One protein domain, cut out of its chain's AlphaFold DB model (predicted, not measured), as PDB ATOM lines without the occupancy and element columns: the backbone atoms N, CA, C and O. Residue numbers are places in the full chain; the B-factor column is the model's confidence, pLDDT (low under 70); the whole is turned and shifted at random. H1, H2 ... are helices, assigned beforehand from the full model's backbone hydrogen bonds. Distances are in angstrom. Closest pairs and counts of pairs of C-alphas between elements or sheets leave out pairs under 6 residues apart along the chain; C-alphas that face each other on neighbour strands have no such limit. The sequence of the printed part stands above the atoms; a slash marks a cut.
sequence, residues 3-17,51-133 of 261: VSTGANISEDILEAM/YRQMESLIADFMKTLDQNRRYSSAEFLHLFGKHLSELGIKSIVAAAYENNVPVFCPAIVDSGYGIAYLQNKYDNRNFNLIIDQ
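This is residues 3 to 17 and 51 to 133 of the 261 residues of the protein "Deoxyhypusine synthase" of Candidatus Bathyarchaeota archaeon (UniProt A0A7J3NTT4). What is the main picture? Two crossed pairs of helices, H3 with H4 and H2 with H5, are bridged by H1, whose side meets H4 and the first residues of H2 and H5. What is it made of? The printed part has 98 residues, all helix in class, with five named helices, H1 to H5 in chain order, and no named strand. How large is it? It is compact, with a radius of gyration of the C-alphas of 12.2 A and spans of 35 by 25 by 23 A.

Where is the longest helix? H3, residues 73 to 86, runs 19.7 A from C-alpha 73 at (50.789, 38.028, 27.938). Where are the others? H4 is residues 92 to 98, H1 residues 6 to 16, H2 residues 51 to 63, 18.8 A long, and H5 residues 112 to 123, 16.8 A, ending at C-alpha 123 (38.318, 53.088, 40.091).

What touches H3? H4 does, about perpendicular at 79 degrees, the closest C-alphas being Gly 81 and Ala 94, 3.9 A apart. H2 is close but not clearly touching, with C-alphas 61 and 80 at 7.2 A, and H1 and H5 are apart from H3. What does the hub, H1, touch? It touches H4 at Ile 9 and Ile 92, closest C-alphas 6.5 A; H2, with residues 51 to 54 alone, at Leu 14 and Met 54, 5.6 A; and H5, with residues 112 to 113 alone, at Ser 10 and Gly 112, 6.2 A. How do H2 and H5 stand? They touch at a steep tilt of 63 degrees, the same way, closest at the C-alphas of Ala 59 and Ala 116, 4.5 A. Are the backbones helical? Every O i to N i+4 pair is within hydrogen-bond range in H2, H3, H4 and H5, and 6 of 7 in H1.

Is anything missing? Residues 18 to 50 are not printed; C-alphas 17 and 51 are 10.3 A apart. Which link is long? H4 to H5, residues 99 to 111. Is confidence low anywhere? No printed residue is under 70.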
ATOM      1  N   VAL A   3      48.589  29.212  22.038       98.31
ATOM      2  CA  VAL A   3      48.277  30.578  21.608       98.31
ATOM      3  C   VAL A   3      46.775  30.642  21.406       98.31
ATOM      4  O   VAL A   3      46.218  29.773  20.739       98.31
ATOM      5  N   SER A   4      46.125  31.631  22.007       97.81
ATOM      6  CA  SER A   4      44.670  31.764  21.993       97.81
ATOM      7  C   SER A   4      44.256  33.220  21.804       97.81
ATOM      8  O   SER A   4      45.049  34.137  22.025       97.81
ATOM      9  N   THR A   5      43.012  33.440  21.382       97.44
ATOM     10  CA  THR A   5      42.338  34.726  21.592       97.44
ATOM     11  C   THR A   5      42.005  34.887  23.071       97.44
ATOM     12  O   THR A   5      41.917  33.889  23.794       97.44
ATOM     13  N   GLY A   6      41.802  36.135  23.507       97.31
ATOM     14  CA  GLY A   6      41.452  36.437  24.894       97.31
ATOM     15  C   GLY A   6      40.113  35.821  25.288       97.31
ATOM     16  O   GLY A   6      40.015  35.288  26.384       97.31
ATOM     17  N   ALA A   7      39.148  35.800  24.360       95.12
ATOM     18  CA  ALA A   7      37.829  35.210  24.565       95.12
ATOM     19  C   ALA A   7      37.924  33.766  25.076       95.12
ATOM     20  O   ALA A   7      37.553  33.508  26.209       95.12
ATOM     21  N   ASN A   8      38.531  32.830  24.339       95.19
ATOM     22  CA  ASN A   8      38.554  31.424  24.774       95.19
ATOM     23  C   ASN A   8      39.157  31.216  26.176       95.19
ATOM     24  O   ASN A   8      38.731  30.314  26.885       95.19
ATOM     25  N   ILE A   9      40.148  32.026  26.568       97.25
ATOM     26  CA  ILE A   9      40.814  31.907  27.874       97.25
ATOM     27  C   ILE A   9      40.178  32.768  28.975       97.25
ATOM     28  O   ILE A   9      40.593  32.642  30.122       97.25
ATOM     29  N   SER A  10      39.181  33.602  28.658       96.69
ATOM     30  CA  SER A  10      38.291  34.246  29.634       96.69
ATOM     31  C   SER A  10      36.964  33.496  29.791       96.69
ATOM     32  O   SER A  10      36.488  33.332  30.908       96.69
ATOM     33  N   GLU A  11      36.389  32.995  28.697       95.88
ATOM     34  CA  GLU A  11      35.102  32.283  28.684       95.88
ATOM     35  C   GLU A  11      35.164  30.956  29.442       95.88
ATOM     36  O   GLU A  11      34.322  30.648  30.280       95.88
ATOM     37  N   ASP A  12      36.239  30.199  29.247       96.69
ATOM     38  CA  ASP A  12      36.474  28.971  30.006       96.69
ATOM     39  C   ASP A  12      36.622  29.232  31.525       96.69
ATOM     40  O   ASP A  12      36.296  28.368  32.340       96.69
ATOM     41  N   ILE A  13      37.031  30.441  31.938       97.81
ATOM     42  CA  ILE A  13      37.067  30.818  33.360       97.81
ATOM     43  C   ILE A  13      35.649  30.979  33.911       97.81
ATOM     44  O   ILE A  13      35.406  30.541  35.033       97.81
ATOM     45  N   LEU A  14      34.725  31.571  33.147       96.75
ATOM     46  CA  LEU A  14      33.324  31.710  33.556       96.75
ATOM     47  C   LEU A  14      32.720  30.334  33.853       96.75
ATOM     48  O   LEU A  14      32.166  30.127  34.935       96.75
ATOM     49  N   GLU A  15      32.894  29.373  32.942       95.56
ATOM     50  CA  GLU A  15      32.420  28.000  33.154       95.56
ATOM     51  C   GLU A  15      33.122  27.344  34.355       95.56
ATOM     52  O   GLU A  15      32.475  26.752  35.221       95.56
ATOM     53  N   ALA A  16      34.444  27.505  34.486       96.81
ATOM     54  CA  ALA A  16      35.206  26.949  35.605       96.81
ATOM     55  C   ALA A  16      34.879  27.585  36.972       96.81
ATOM     56  O   ALA A  16      35.150  26.970  38.007       96.81
ATOM     57  N   MET A  17      34.286  28.783  37.000       96.75
ATOM     58  CA  MET A  17      33.722  29.416  38.202       96.75
ATOM     59  C   MET A  17      32.342  28.851  38.581       96.75
ATOM     60  O   MET A  17      31.823  29.174  39.649       96.75
ATOM     61  N   TYR A  51      29.285  36.950  33.453       94.00
ATOM     62  CA  TYR A  51      30.426  37.593  32.784       94.00
ATOM     63  C   TYR A  51      31.097  38.651  33.641       94.00
ATOM     64  O   TYR A  51      32.312  38.622  33.839       94.00
ATOM     65  N   ARG A  52      30.308  39.574  34.193       95.94
ATOM     66  CA  ARG A  52      30.839  40.656  35.027       95.94
ATOM     67  C   ARG A  52      31.561  40.124  36.261       95.94
ATOM     68  O   ARG A  52      32.541  40.731  36.683       95.94
ATOM     69  N   GLN A  53      31.123  38.997  36.828       97.38
ATOM     70  CA  GLN A  53      31.824  38.356  37.946       97.38
ATOM     71  C   GLN A  53      33.198  37.824  37.524       97.38
ATOM     72  O   GLN A  53      34.180  38.047  38.233       97.38
ATOM     73  N   MET A  54      33.285  37.173  36.361       97.62
ATOM     74  CA  MET A  54      34.555  36.719  35.784       97.62
ATOM     75  C   MET A  54      35.491  37.902  35.476       97.62
ATOM     76  O   MET A  54      36.669  37.871  35.838       97.62
ATOM     77  N   GLU A  55      34.973  38.997  34.917       98.12
ATOM     78  CA  GLU A  55      35.752  40.220  34.685       98.12
ATOM     79  C   GLU A  55      36.244  40.856  35.992       98.12
ATOM     80  O   GLU A  55      37.392  41.296  36.067       98.12
ATOM     81  N   SER A  56      35.413  40.886  37.039       98.31
ATOM     82  CA  SER A  56      35.816  41.385  38.358       98.31
ATOM     83  C   SER A  56      36.907  40.522  38.995       98.31
ATOM     84  O   SER A  56      37.849  41.077  39.558       98.31
ATOM     85  N   LEU A  57      36.858  39.192  38.844       98.50
ATOM     86  CA  LEU A  57      37.940  38.299  39.281       98.50
ATOM     87  C   LEU A  57      39.264  38.647  38.584       98.50
ATOM     88  O   LEU A  57      40.305  38.767  39.236       98.50
ATOM     89  N   ILE A  58      39.231  38.843  37.262       98.62
ATOM     90  CA  ILE A  58      40.408  39.264  36.493       98.62
ATOM     91  C   ILE A  58      40.900  40.636  36.982       98.62
ATOM     92  O   ILE A  58      42.104  40.831  37.168       98.62
ATOM     93  N   ALA A  59      39.989  41.585  37.209       98.62
ATOM     94  CA  ALA A  59      40.319  42.934  37.658       98.62
ATOM     95  C   ALA A  59      40.987  42.919  39.040       98.62
ATOM     96  O   ALA A  59      41.996  43.598  39.245       98.62
ATOM     97  N   ASP A  60      40.481  42.112  39.970       98.50
ATOM     98  CA  ASP A  60      41.055  41.968  41.306       98.50
ATOM     99  C   ASP A  60      42.446  41.331  41.266       98.50
ATOM    100  O   ASP A  60      43.359  41.836  41.924       98.50
ATOM    101  N   PHE A  61      42.661  40.322  40.419       98.62
ATOM    102  CA  PHE A  61      44.000  39.781  40.181       98.62
ATOM    103  C   PHE A  61      44.955  40.834  39.596       98.62
ATOM    104  O   PHE A  61      46.086  40.986  40.055       98.62
ATOM    105  N   MET A  62      44.515  41.628  38.617       98.56
ATOM    106  CA  MET A  62      45.348  42.682  38.026       98.56
ATOM    107  C   MET A  62      45.854  43.697  39.066       98.56
ATOM    108  O   MET A  62      46.948  44.242  38.901       98.56
ATOM    109  N   LYS A  63      45.103  43.940  40.153       98.06
ATOM    110  CA  LYS A  63      45.523  44.826  41.255       98.06
ATOM    111  C   LYS A  63      46.699  44.263  42.060       98.06
ATOM    112  O   LYS A  63      47.393  45.045  42.708       98.06
ATOM    113  N   THR A  64      46.936  42.950  42.031       97.94
ATOM    114  CA  THR A  64      48.025  42.309  42.787       97.94
ATOM    115  C   THR A  64      49.374  42.358  42.066       97.94
ATOM    116  O   THR A  64      50.383  41.958  42.642       97.94
ATOM    117  N   LEU A  65      49.408  42.803  40.807       98.12
ATOM    118  CA  LEU A  65      50.621  42.847  39.988       98.12
ATOM    119  C   LEU A  65      51.456  44.115  40.236       98.12
ATOM    120  O   LEU A  65      50.938  45.167  40.615       98.12
ATOM    121  N   ASP A  66      52.763  44.025  39.970       97.06
ATOM    122  CA  ASP A  66      53.668  45.176  40.019       97.06
ATOM    123  C   ASP A  66      53.450  46.084  38.802       97.06
ATOM    124  O   ASP A  66      53.838  45.776  37.677       97.06
ATOM    125  N   GLN A  67      52.869  47.253  39.050       95.56
ATOM    126  CA  GLN A  67      52.533  48.252  38.032       95.56
ATOM    127  C   GLN A  67      53.757  48.944  37.400       95.56
ATOM    128  O   GLN A  67      53.616  49.668  36.410       95.56
ATOM    129  N   ASN A  68      54.964  48.734  37.941       95.69
ATOM    130  CA  ASN A  68      56.215  49.217  37.346       95.69
ATOM    131  C   ASN A  68      56.825  48.215  36.357       95.69
ATOM    132  O   ASN A  68      57.732  48.570  35.598       95.69
ATOM    133  N   ARG A  69      56.340  46.970  36.352       96.44
ATOM    134  CA  ARG A  69      56.814  45.915  35.464       96.44
ATOM    135  C   ARG A  69      56.007  45.892  34.168       96.44
ATOM    136  O   ARG A  69      54.795  46.085  34.146       96.44
ATOM    137  N   ARG A  70      56.702  45.612  33.065       97.12
ATOM    138  CA  ARG A  70      56.085  45.264  31.779       97.12
ATOM    139  C   ARG A  70      56.006  43.750  31.680       97.12
ATOM    140  O   ARG A  70      57.044  43.080  31.707       97.12
ATOM    141  N   TYR A  71      54.792  43.235  31.592       98.06
ATOM    142  CA  TYR A  71      54.533  41.807  31.469       98.06
ATOM    143  C   TYR A  71      54.331  41.458  30.003       98.06
ATOM    144  O   TYR A  71      53.713  42.229  29.283       98.06
ATOM    145  N   SER A  72      54.804  40.308  29.543       98.12
ATOM    146  CA  SER A  72      54.240  39.706  28.330       98.12
ATOM    147  C   SER A  72      52.873  39.077  28.654       98.12
ATOM    148  O   SER A  72      52.563  38.862  29.834       98.12
ATOM    149  N   SER A  73      52.028  38.771  27.661       98.25
ATOM    150  CA  SER A  73      50.789  38.028  27.938       98.25
ATOM    151  C   SER A  73      51.096  36.645  28.512       98.25
ATOM    152  O   SER A  73      50.385  36.204  29.410       98.25
ATOM    153  N   ALA A  74      52.198  36.008  28.098       98.19
ATOM    154  CA  ALA A  74      52.628  34.738  28.675       98.19
ATOM    155  C   ALA A  74      52.976  34.829  30.163       98.19
ATOM    156  O   ALA A  74      52.562  33.971  30.940       98.19
ATOM    157  N   GLU A  75      53.704  35.864  30.583       98.38
ATOM    158  CA  GLU A  75      54.004  36.093  32.000       98.38
ATOM    159  C   GLU A  75      52.740  36.405  32.807       98.38
ATOM    160  O   GLU A  75      52.539  35.836  33.881       98.38
ATOM    161  N   PHE A  76      51.878  37.282  32.283       98.56
ATOM    162  CA  PHE A  76      50.610  37.635  32.918       98.56
ATOM    163  C   PHE A  76      49.724  36.398  33.119       98.56
ATOM    164  O   PHE A  76      49.266  36.140  34.231       98.56
ATOM    165  N   LEU A  77      49.532  35.597  32.067       98.56
ATOM    166  CA  LEU A  77      48.702  34.393  32.104       98.56
ATOM    167  C   LEU A  77      49.328  33.280  32.948       98.56
ATOM    168  O   LEU A  77      48.597  32.514  33.564       98.56
ATOM    169  N   HIS A  78      50.657  33.202  33.047       98.50
ATOM    170  CA  HIS A  78      51.319  32.273  33.964       98.50
ATOM    171  C   HIS A  78      51.022  32.617  35.431       98.50
ATOM    172  O   HIS A  78      50.623  31.745  36.203       98.50
ATOM    173  N   LEU A  79      51.163  33.894  35.809       98.56
ATOM    174  CA  LEU A  79      50.821  34.362  37.156       98.56
ATOM    175  C   LEU A  79      49.323  34.216  37.442       98.56
ATOM    176  O   LEU A  79      48.943  33.836  38.548       98.56
ATOM    177  N   PHE A  80      48.473  34.479  36.449       98.75
ATOM    178  CA  PHE A  80      47.031  34.341  36.615       98.75
ATOM    179  C   PHE A  80      46.606  32.877  36.736       98.75
ATOM    180  O   PHE A  80      45.817  32.541  37.610       98.75
ATOM    181  N   GLY A  81      47.184  31.980  35.934       98.56
ATOM    182  CA  GLY A  81      46.941  30.540  36.032       98.56
ATOM    183  C   GLY A  81      47.317  29.976  37.398       98.56
ATOM    184  O   GLY A  81      46.571  29.167  37.946       98.56
ATOM    185  N   LYS A  82      48.411  30.470  37.996       98.56
ATOM    186  CA  LYS A  82      48.756  30.173  39.391       98.56
ATOM    187  C   LYS A  82      47.645  30.592  40.348       98.56
ATOM    188  O   LYS A  82      47.201  29.780  41.153       98.56
ATOM    189  N   HIS A  83      47.194  31.839  40.240       98.62
ATOM    190  CA  HIS A  83      46.140  32.376  41.094       98.62
ATOM    191  C   HIS A  83      44.830  31.576  40.967       98.62
ATOM    192  O   HIS A  83      44.236  31.204  41.975       98.62
ATOM    193  N   LEU A  84      44.416  31.238  39.744       98.62
ATOM    194  CA  LEU A  84      43.221  30.429  39.486       98.62
ATOM    195  C   LEU A  84      43.344  29.006  40.056       98.62
ATOM    196  O   LEU A  84      42.396  28.516  40.669       98.62
ATOM    197  N   SER A  85      44.513  28.369  39.915       98.44
ATOM    198  CA  SER A  85      44.795  27.049  40.501       98.44
ATOM    199  C   SER A  85      44.704  27.077  42.035       98.44
ATOM    200  O   SER A  85      44.061  26.212  42.629       98.44
ATOM    201  N   GLU A  86      45.246  28.113  42.685       98.31
ATOM    202  CA  GLU A  86      45.141  28.316  44.142       98.31
ATOM    203  C   GLU A  86      43.688  28.525  44.608       98.31
ATOM    204  O   GLU A  86      43.325  28.092  45.704       98.31
ATOM    205  N   LEU A  87      42.841  29.133  43.771       98.06
ATOM    206  CA  LEU A  87      41.401  29.286  44.014       98.06
ATOM    207  C   LEU A  87      40.583  28.022  43.693       98.06
ATOM    208  O   LEU A  87      39.389  27.976  43.989       98.06
ATOM    209  N   GLY A  88      41.194  26.996  43.097       97.94
ATOM    210  CA  GLY A  88      40.509  25.776  42.663       97.94
ATOM    211  C   GLY A  88      39.676  25.932  41.385       97.94
ATOM    212  O   GLY A  88      38.872  25.047  41.081       97.94
ATOM    213  N   ILE A  89      39.867  27.019  40.628       98.12
ATOM    214  CA  ILE A  89      39.188  27.288  39.354       98.12
ATOM    215  C   ILE A  89      39.942  26.553  38.241       98.12
ATOM    216  O   ILE A  89      41.050  26.931  37.859       98.12
ATOM    217  N   LYS A  90      39.346  25.479  37.715       96.31
ATOM    218  CA  LYS A  90      39.987  24.556  36.758       96.31
ATOM    219  C   LYS A  90      39.849  25.004  35.299       96.31
ATOM    220  O   LYS A  90      39.281  24.281  34.488       96.31
ATOM    221  N   SER A  91      40.381  26.179  34.985       97.69
ATOM    222  CA  SER A  91      40.406  26.737  33.628       97.69
ATOM    223  C   SER A  91      41.573  26.203  32.777       97.69
ATOM    224  O   SER A  91      42.546  25.650  33.297       97.69
ATOM    225  N   ILE A  92      41.542  26.438  31.464       98.00
ATOM    226  CA  ILE A  92      42.631  26.234  30.499       98.00
ATOM    227  C   ILE A  92      43.919  26.892  30.995       98.00
ATOM    228  O   ILE A  92      44.988  26.284  30.923       98.00
ATOM    229  N   VAL A  93      43.840  28.125  31.503       98.31
ATOM    230  CA  VAL A  93      45.017  28.876  31.970       98.31
ATOM    231  C   VAL A  93      45.570  28.278  33.268       98.31
ATOM    232  O   VAL A  93      46.789  28.158  33.406       98.31
ATOM    233  N   ALA A  94      44.706  27.828  34.185       98.44
ATOM    234  CA  ALA A  94      45.126  27.112  35.392       98.44
ATOM    235  C   ALA A  94      45.796  25.771  35.048       98.44
ATOM    236  O   ALA A  94      46.917  25.500  35.482       98.44
ATOM    237  N   ALA A  95      45.174  24.973  34.176       97.75
ATOM    238  CA  ALA A  95      45.734  23.710  33.705       97.75
ATOM    239  C   ALA A  95      47.068  23.911  32.965       97.75
ATOM    240  O   ALA A  95      47.996  23.108  33.110       97.75
ATOM    241  N   ALA A  96      47.200  24.988  32.185       97.44
ATOM    242  CA  ALA A  96      48.445  25.339  31.513       97.44
ATOM    243  C   ALA A  96      49.554  25.685  32.517       97.44
ATOM    244  O   ALA A  96      50.674  25.191  32.362       97.44
ATOM    245  N   TYR A  97      49.244  26.454  33.568       97.38
ATOM    246  CA  TYR A  97      50.176  26.742  34.661       97.38
ATOM    247  C   TYR A  97      50.664  25.460  35.352       97.38
ATOM    248  O   TYR A  97      51.870  25.222  35.415       97.38
ATOM    249  N   GLU A  98      49.746  24.587  35.774       96.19
ATOM    250  CA  GLU A  98      50.058  23.325  36.468       96.19
ATOM    251  C   GLU A  98      50.949  22.385  35.638       96.19
ATOM    252  O   GLU A  98      51.727  21.596  36.179       96.19
ATOM    253  N   ASN A  99      50.870  22.491  34.310       93.81
ATOM    254  CA  ASN A  99      51.638  21.683  33.368       93.81
ATOM    255  C   ASN A  99      52.850  22.415  32.764       93.81
ATOM    256  O   ASN A  99      53.460  21.897  31.825       93.81
ATOM    257  N   ASN A 100      53.223  23.592  33.284       94.19
ATOM    258  CA  ASN A 100      54.326  24.421  32.778       94.19
ATOM    259  C   ASN A 100      54.218  24.722  31.266       94.19
ATOM    260  O   ASN A 100      55.210  24.725  30.531       94.19
ATOM    261  N   VAL A 101      52.997  24.950  30.778       96.38
ATOM    262  CA  VAL A 101      52.716  25.307  29.385       96.38
ATOM    263  C   VAL A 101      52.531  26.824  29.282       96.38
ATOM    264  O   VAL A 101      51.570  27.349  29.837       96.38
ATOM    265  N   PRO A 102      53.390  27.552  28.544       97.44
ATOM    266  CA  PRO A 102      53.178  28.977  28.323       97.44
ATOM    267  C   PRO A 102      51.982  29.205  27.392       97.44
ATOM    268  O   PRO A 102      51.854  28.521  26.363       97.44
ATOM    269  N   VAL A 103      51.142  30.174  27.757       98.44
ATOM    270  CA  VAL A 103      49.959  30.612  27.006       98.44
ATOM    271  C   VAL A 103      50.201  32.028  26.502       98.44
ATOM    272  O   VAL A 103      50.405  32.918  27.310       98.44
ATOM    273  N   PHE A 104      50.165  32.247  25.193       98.50
ATOM    274  CA  PHE A 104      50.278  33.579  24.597       98.50
ATOM    275  C   PHE A 104      48.912  34.055  24.106       98.50
ATOM    276  O   PHE A 104      48.137  33.275  23.545       98.50
ATOM    277  N   CYS A 105      48.638  35.345  24.263       98.31
ATOM    278  CA  CYS A 105      47.417  35.980  23.793       98.31
ATOM    279  C   CYS A 105      47.731  37.353  23.174       98.31
ATOM    280  O   CYS A 105      47.665  38.375  23.861       98.31
ATOM    281  N   PRO A 106      48.047  37.409  21.865       95.00
ATOM    282  CA  PRO A 106      48.505  38.642  21.216       95.00
ATOM    283  C   PRO A 106      47.462  39.763  21.239       95.00
ATOM    284  O   PRO A 106      47.814  40.932  21.308       95.00
ATOM    285  N   ALA A 107      46.173  39.415  21.222       96.00
ATOM    286  CA  ALA A 107      45.055  40.355  21.275       96.00
ATOM    287  C   ALA A 107      44.292  40.254  22.610       96.00
ATOM    288  O   ALA A 107      43.072  40.176  22.627       96.00
ATOM    289  N   ILE A 108      45.004  40.218  23.747       97.19
ATOM    290  CA  ILE A 108      44.376  40.001  25.068       97.19
ATOM    291  C   ILE A 108      43.321  41.050  25.432       97.19
ATOM    292  O   ILE A 108      42.325  40.726  26.064       97.19
ATOM    293  N   VAL A 109      43.494  42.300  25.001       96.06
ATOM    294  CA  VAL A 109      42.550  43.386  25.304       96.06
ATOM    295  C   VAL A 109      41.199  43.230  24.601       96.06
ATOM    296  O   VAL A 109      40.224  43.825  25.043       96.06
ATOM    297  N   ASP A 110      41.135  42.424  23.540       96.38
ATOM    298  CA  ASP A 110      39.912  42.114  22.792       96.38
ATOM    299  C   ASP A 110      39.154  40.953  23.461       96.38
ATOM    300  O   ASP A 110      39.005  39.867  22.903       96.38
ATOM    301  N   SER A 111      38.821  41.134  24.746       96.75
ATOM    302  CA  SER A 111      38.114  40.160  25.594       96.75
ATOM    303  C   SER A 111      37.796  40.743  26.983       96.75
ATOM    304  O   SER A 111      38.119  41.902  27.266       96.75
ATOM    305  N   GLY A 112      37.260  39.914  27.890       96.88
ATOM    306  CA  GLY A 112      37.005  40.274  29.292       96.88
ATOM    307  C   GLY A 112      38.226  40.831  30.039       96.88
ATOM    308  O   GLY A 112      38.072  41.651  30.942       96.88
ATOM    309  N   TYR A 113      39.459  40.508  29.622       98.31
ATOM    310  CA  TYR A 113      40.667  41.120  30.194       98.31
ATOM    311  C   TYR A 113      40.753  42.633  29.931       98.31
ATOM    312  O   TYR A 113      41.202  43.389  30.794       98.31
ATOM    313  N   GLY A 114      40.312  43.099  28.757       97.81
ATOM    314  CA  GLY A 114      40.249  44.528  28.445       97.81
ATOM    315  C   GLY A 114      39.203  45.253  29.292       97.81
ATOM    316  O   GLY A 114      39.468  46.343  29.805       97.81
ATOM    317  N   ILE A 115      38.047  44.619  29.501       97.69
ATOM    318  CA  ILE A 115      36.982  45.154  30.354       97.69
ATOM    319  C   ILE A 115      37.438  45.223  31.816       97.69
ATOM    320  O   ILE A 115      37.313  46.273  32.447       97.69
ATOM    321  N   ALA A 116      38.076  44.169  32.326       98.25
ATOM    322  CA  ALA A 116      38.664  44.128  33.663       98.25
ATOM    323  C   ALA A 116      39.693  45.251  33.897       98.25
ATOM    324  O   ALA A 116      39.676  45.929  34.929       98.25
ATOM    325  N   TYR A 117      40.561  45.518  32.913       98.19
ATOM    326  CA  TYR A 117      41.486  46.653  32.976       98.19
ATOM    327  C   TYR A 117      40.744  47.997  33.069       98.19
ATOM    328  O   TYR A 117      41.133  48.867  33.855       98.19
ATOM    329  N   LEU A 118      39.673  48.179  32.286       97.56
ATOM    330  CA  LEU A 118      38.869  49.404  32.312       97.56
ATOM    331  C   LEU A 118      38.189  49.628  33.668       97.56
ATOM    332  O   LEU A 118      38.172  50.774  34.123       97.56
ATOM    333  N   GLN A 119      37.700  48.571  34.328       97.69
ATOM    334  CA  GLN A 119      37.159  48.656  35.693       97.69
ATOM    335  C   GLN A 119      38.207  49.256  36.647       97.69
ATOM    336  O   GLN A 119      37.980  50.301  37.261       97.69
ATOM    337  N   ASN A 120      39.421  48.697  36.659       98.12
ATOM    338  CA  ASN A 120      40.514  49.201  37.497       98.12
ATOM    339  C   ASN A 120      40.928  50.637  37.158       98.12
ATOM    340  O   ASN A 120      41.237  51.428  38.052       98.12
ATOM    341  N   LYS A 121      40.944  50.991  35.868       97.56
ATOM    342  CA  LYS A 121      41.300  52.340  35.406       97.56
ATOM    343  C   LYS A 121      40.250  53.383  35.787       97.56
ATOM    344  O   LYS A 121      40.598  54.552  35.982       97.56
ATOM    345  N   TYR A 122      38.983  52.982  35.856       97.44
ATOM    346  CA  TYR A 122      37.892  53.823  36.331       97.44
ATOM    347  C   TYR A 122      38.013  54.078  37.837       97.44
ATOM    348  O   TYR A 122      38.023  55.242  38.244       97.44
ATOM    349  N   ASP A 123      38.200  53.018  38.628       97.12
ATOM    350  CA  ASP A 123      38.318  53.088  40.091       97.12
ATOM    351  C   ASP A 123      39.575  53.841  40.544       97.12
ATOM    352  O   ASP A 123      39.555  54.612  41.505       97.12
ATOM    353  N   ASN A 124      40.684  53.652  39.827       97.38
ATOM    354  CA  ASN A 124      41.941  54.339  40.075       97.38
ATOM    355  C   ASN A 124      42.547  54.840  38.759       97.38
ATOM    356  O   ASN A 124      43.166  54.097  38.000       97.38
ATOM    357  N   ARG A 125      42.470  56.155  38.526       96.44
ATOM    358  CA  ARG A 125      43.030  56.799  37.321       96.44
ATOM    359  C   ARG A 125      44.537  56.585  37.154       96.44
ATOM    360  O   ARG A 125      45.021  56.592  36.017       96.44
ATOM    361  N   ASN A 126      45.259  56.348  38.248       96.88
ATOM    362  CA  ASN A 126      46.694  56.066  38.237       96.88
ATOM    363  C   ASN A 126      47.015  54.581  38.029       96.88
ATOM    364  O   ASN A 126      48.188  54.256  37.880       96.88
ATOM    365  N   PHE A 127      46.012  53.693  37.986       98.06
ATOM    366  CA  PHE A 127      46.230  52.280  37.696       98.06
ATOM    367  C   PHE A 127      46.917  52.123  36.336       98.06
ATOM    368  O   PHE A 127      46.464  52.677  35.324       98.06
ATOM    369  N   ASN A 128      48.031  51.398  36.324       95.81
ATOM    370  CA  ASN A 128      48.845  51.185  35.141       95.81
ATOM    371  C   ASN A 128      49.338  49.739  35.088       95.81
ATOM    372  O   ASN A 128      50.174  49.331  35.883       95.81
ATOM    373  N   LEU A 129      48.848  48.985  34.113       97.50
ATOM    374  CA  LEU A 129      49.318  47.644  33.804       97.50
ATOM    375  C   LEU A 129      49.673  47.617  32.322       97.50
ATOM    376  O   LEU A 129      48.867  48.033  31.490       97.50
ATOM    377  N   ILE A 130      50.883  47.165  32.004       97.31
ATOM    378  CA  ILE A 130      51.388  47.119  30.631       97.31
ATOM    379  C   ILE A 130      51.598  45.662  30.242       97.31
ATOM    380  O   ILE A 130      52.433  44.977  30.837       97.31
ATOM    381  N   ILE A 131      50.865  45.239  29.212       97.69
ATOM    382  CA  ILE A 131      51.105  43.987  28.501       97.69
ATOM    383  C   ILE A 131      51.887  44.302  27.221       97.69
ATOM    384  O   ILE A 131      51.378  44.953  26.310       97.69
ATOM    385  N   ASP A 132      53.147  43.883  27.182       97.12
ATOM    386  CA  ASP A 132      54.090  44.106  26.094       97.12
ATOM    387  C   ASP A 132      54.011  42.963  25.069       97.12
ATOM    388  O   ASP A 132      54.559  41.874  25.258       97.12
ATOM    389  N   GLN A 133      53.320  43.229  23.962       95.44
ATOM    390  CA  GLN A 133      53.138  42.271  22.869       95.44
ATOM    391  C   GLN A 133      54.417  42.047  22.048       95.44
ATOM    392  O   GLN A 133      54.556  41.012  21.398       95.44
TER     393      GLN A 133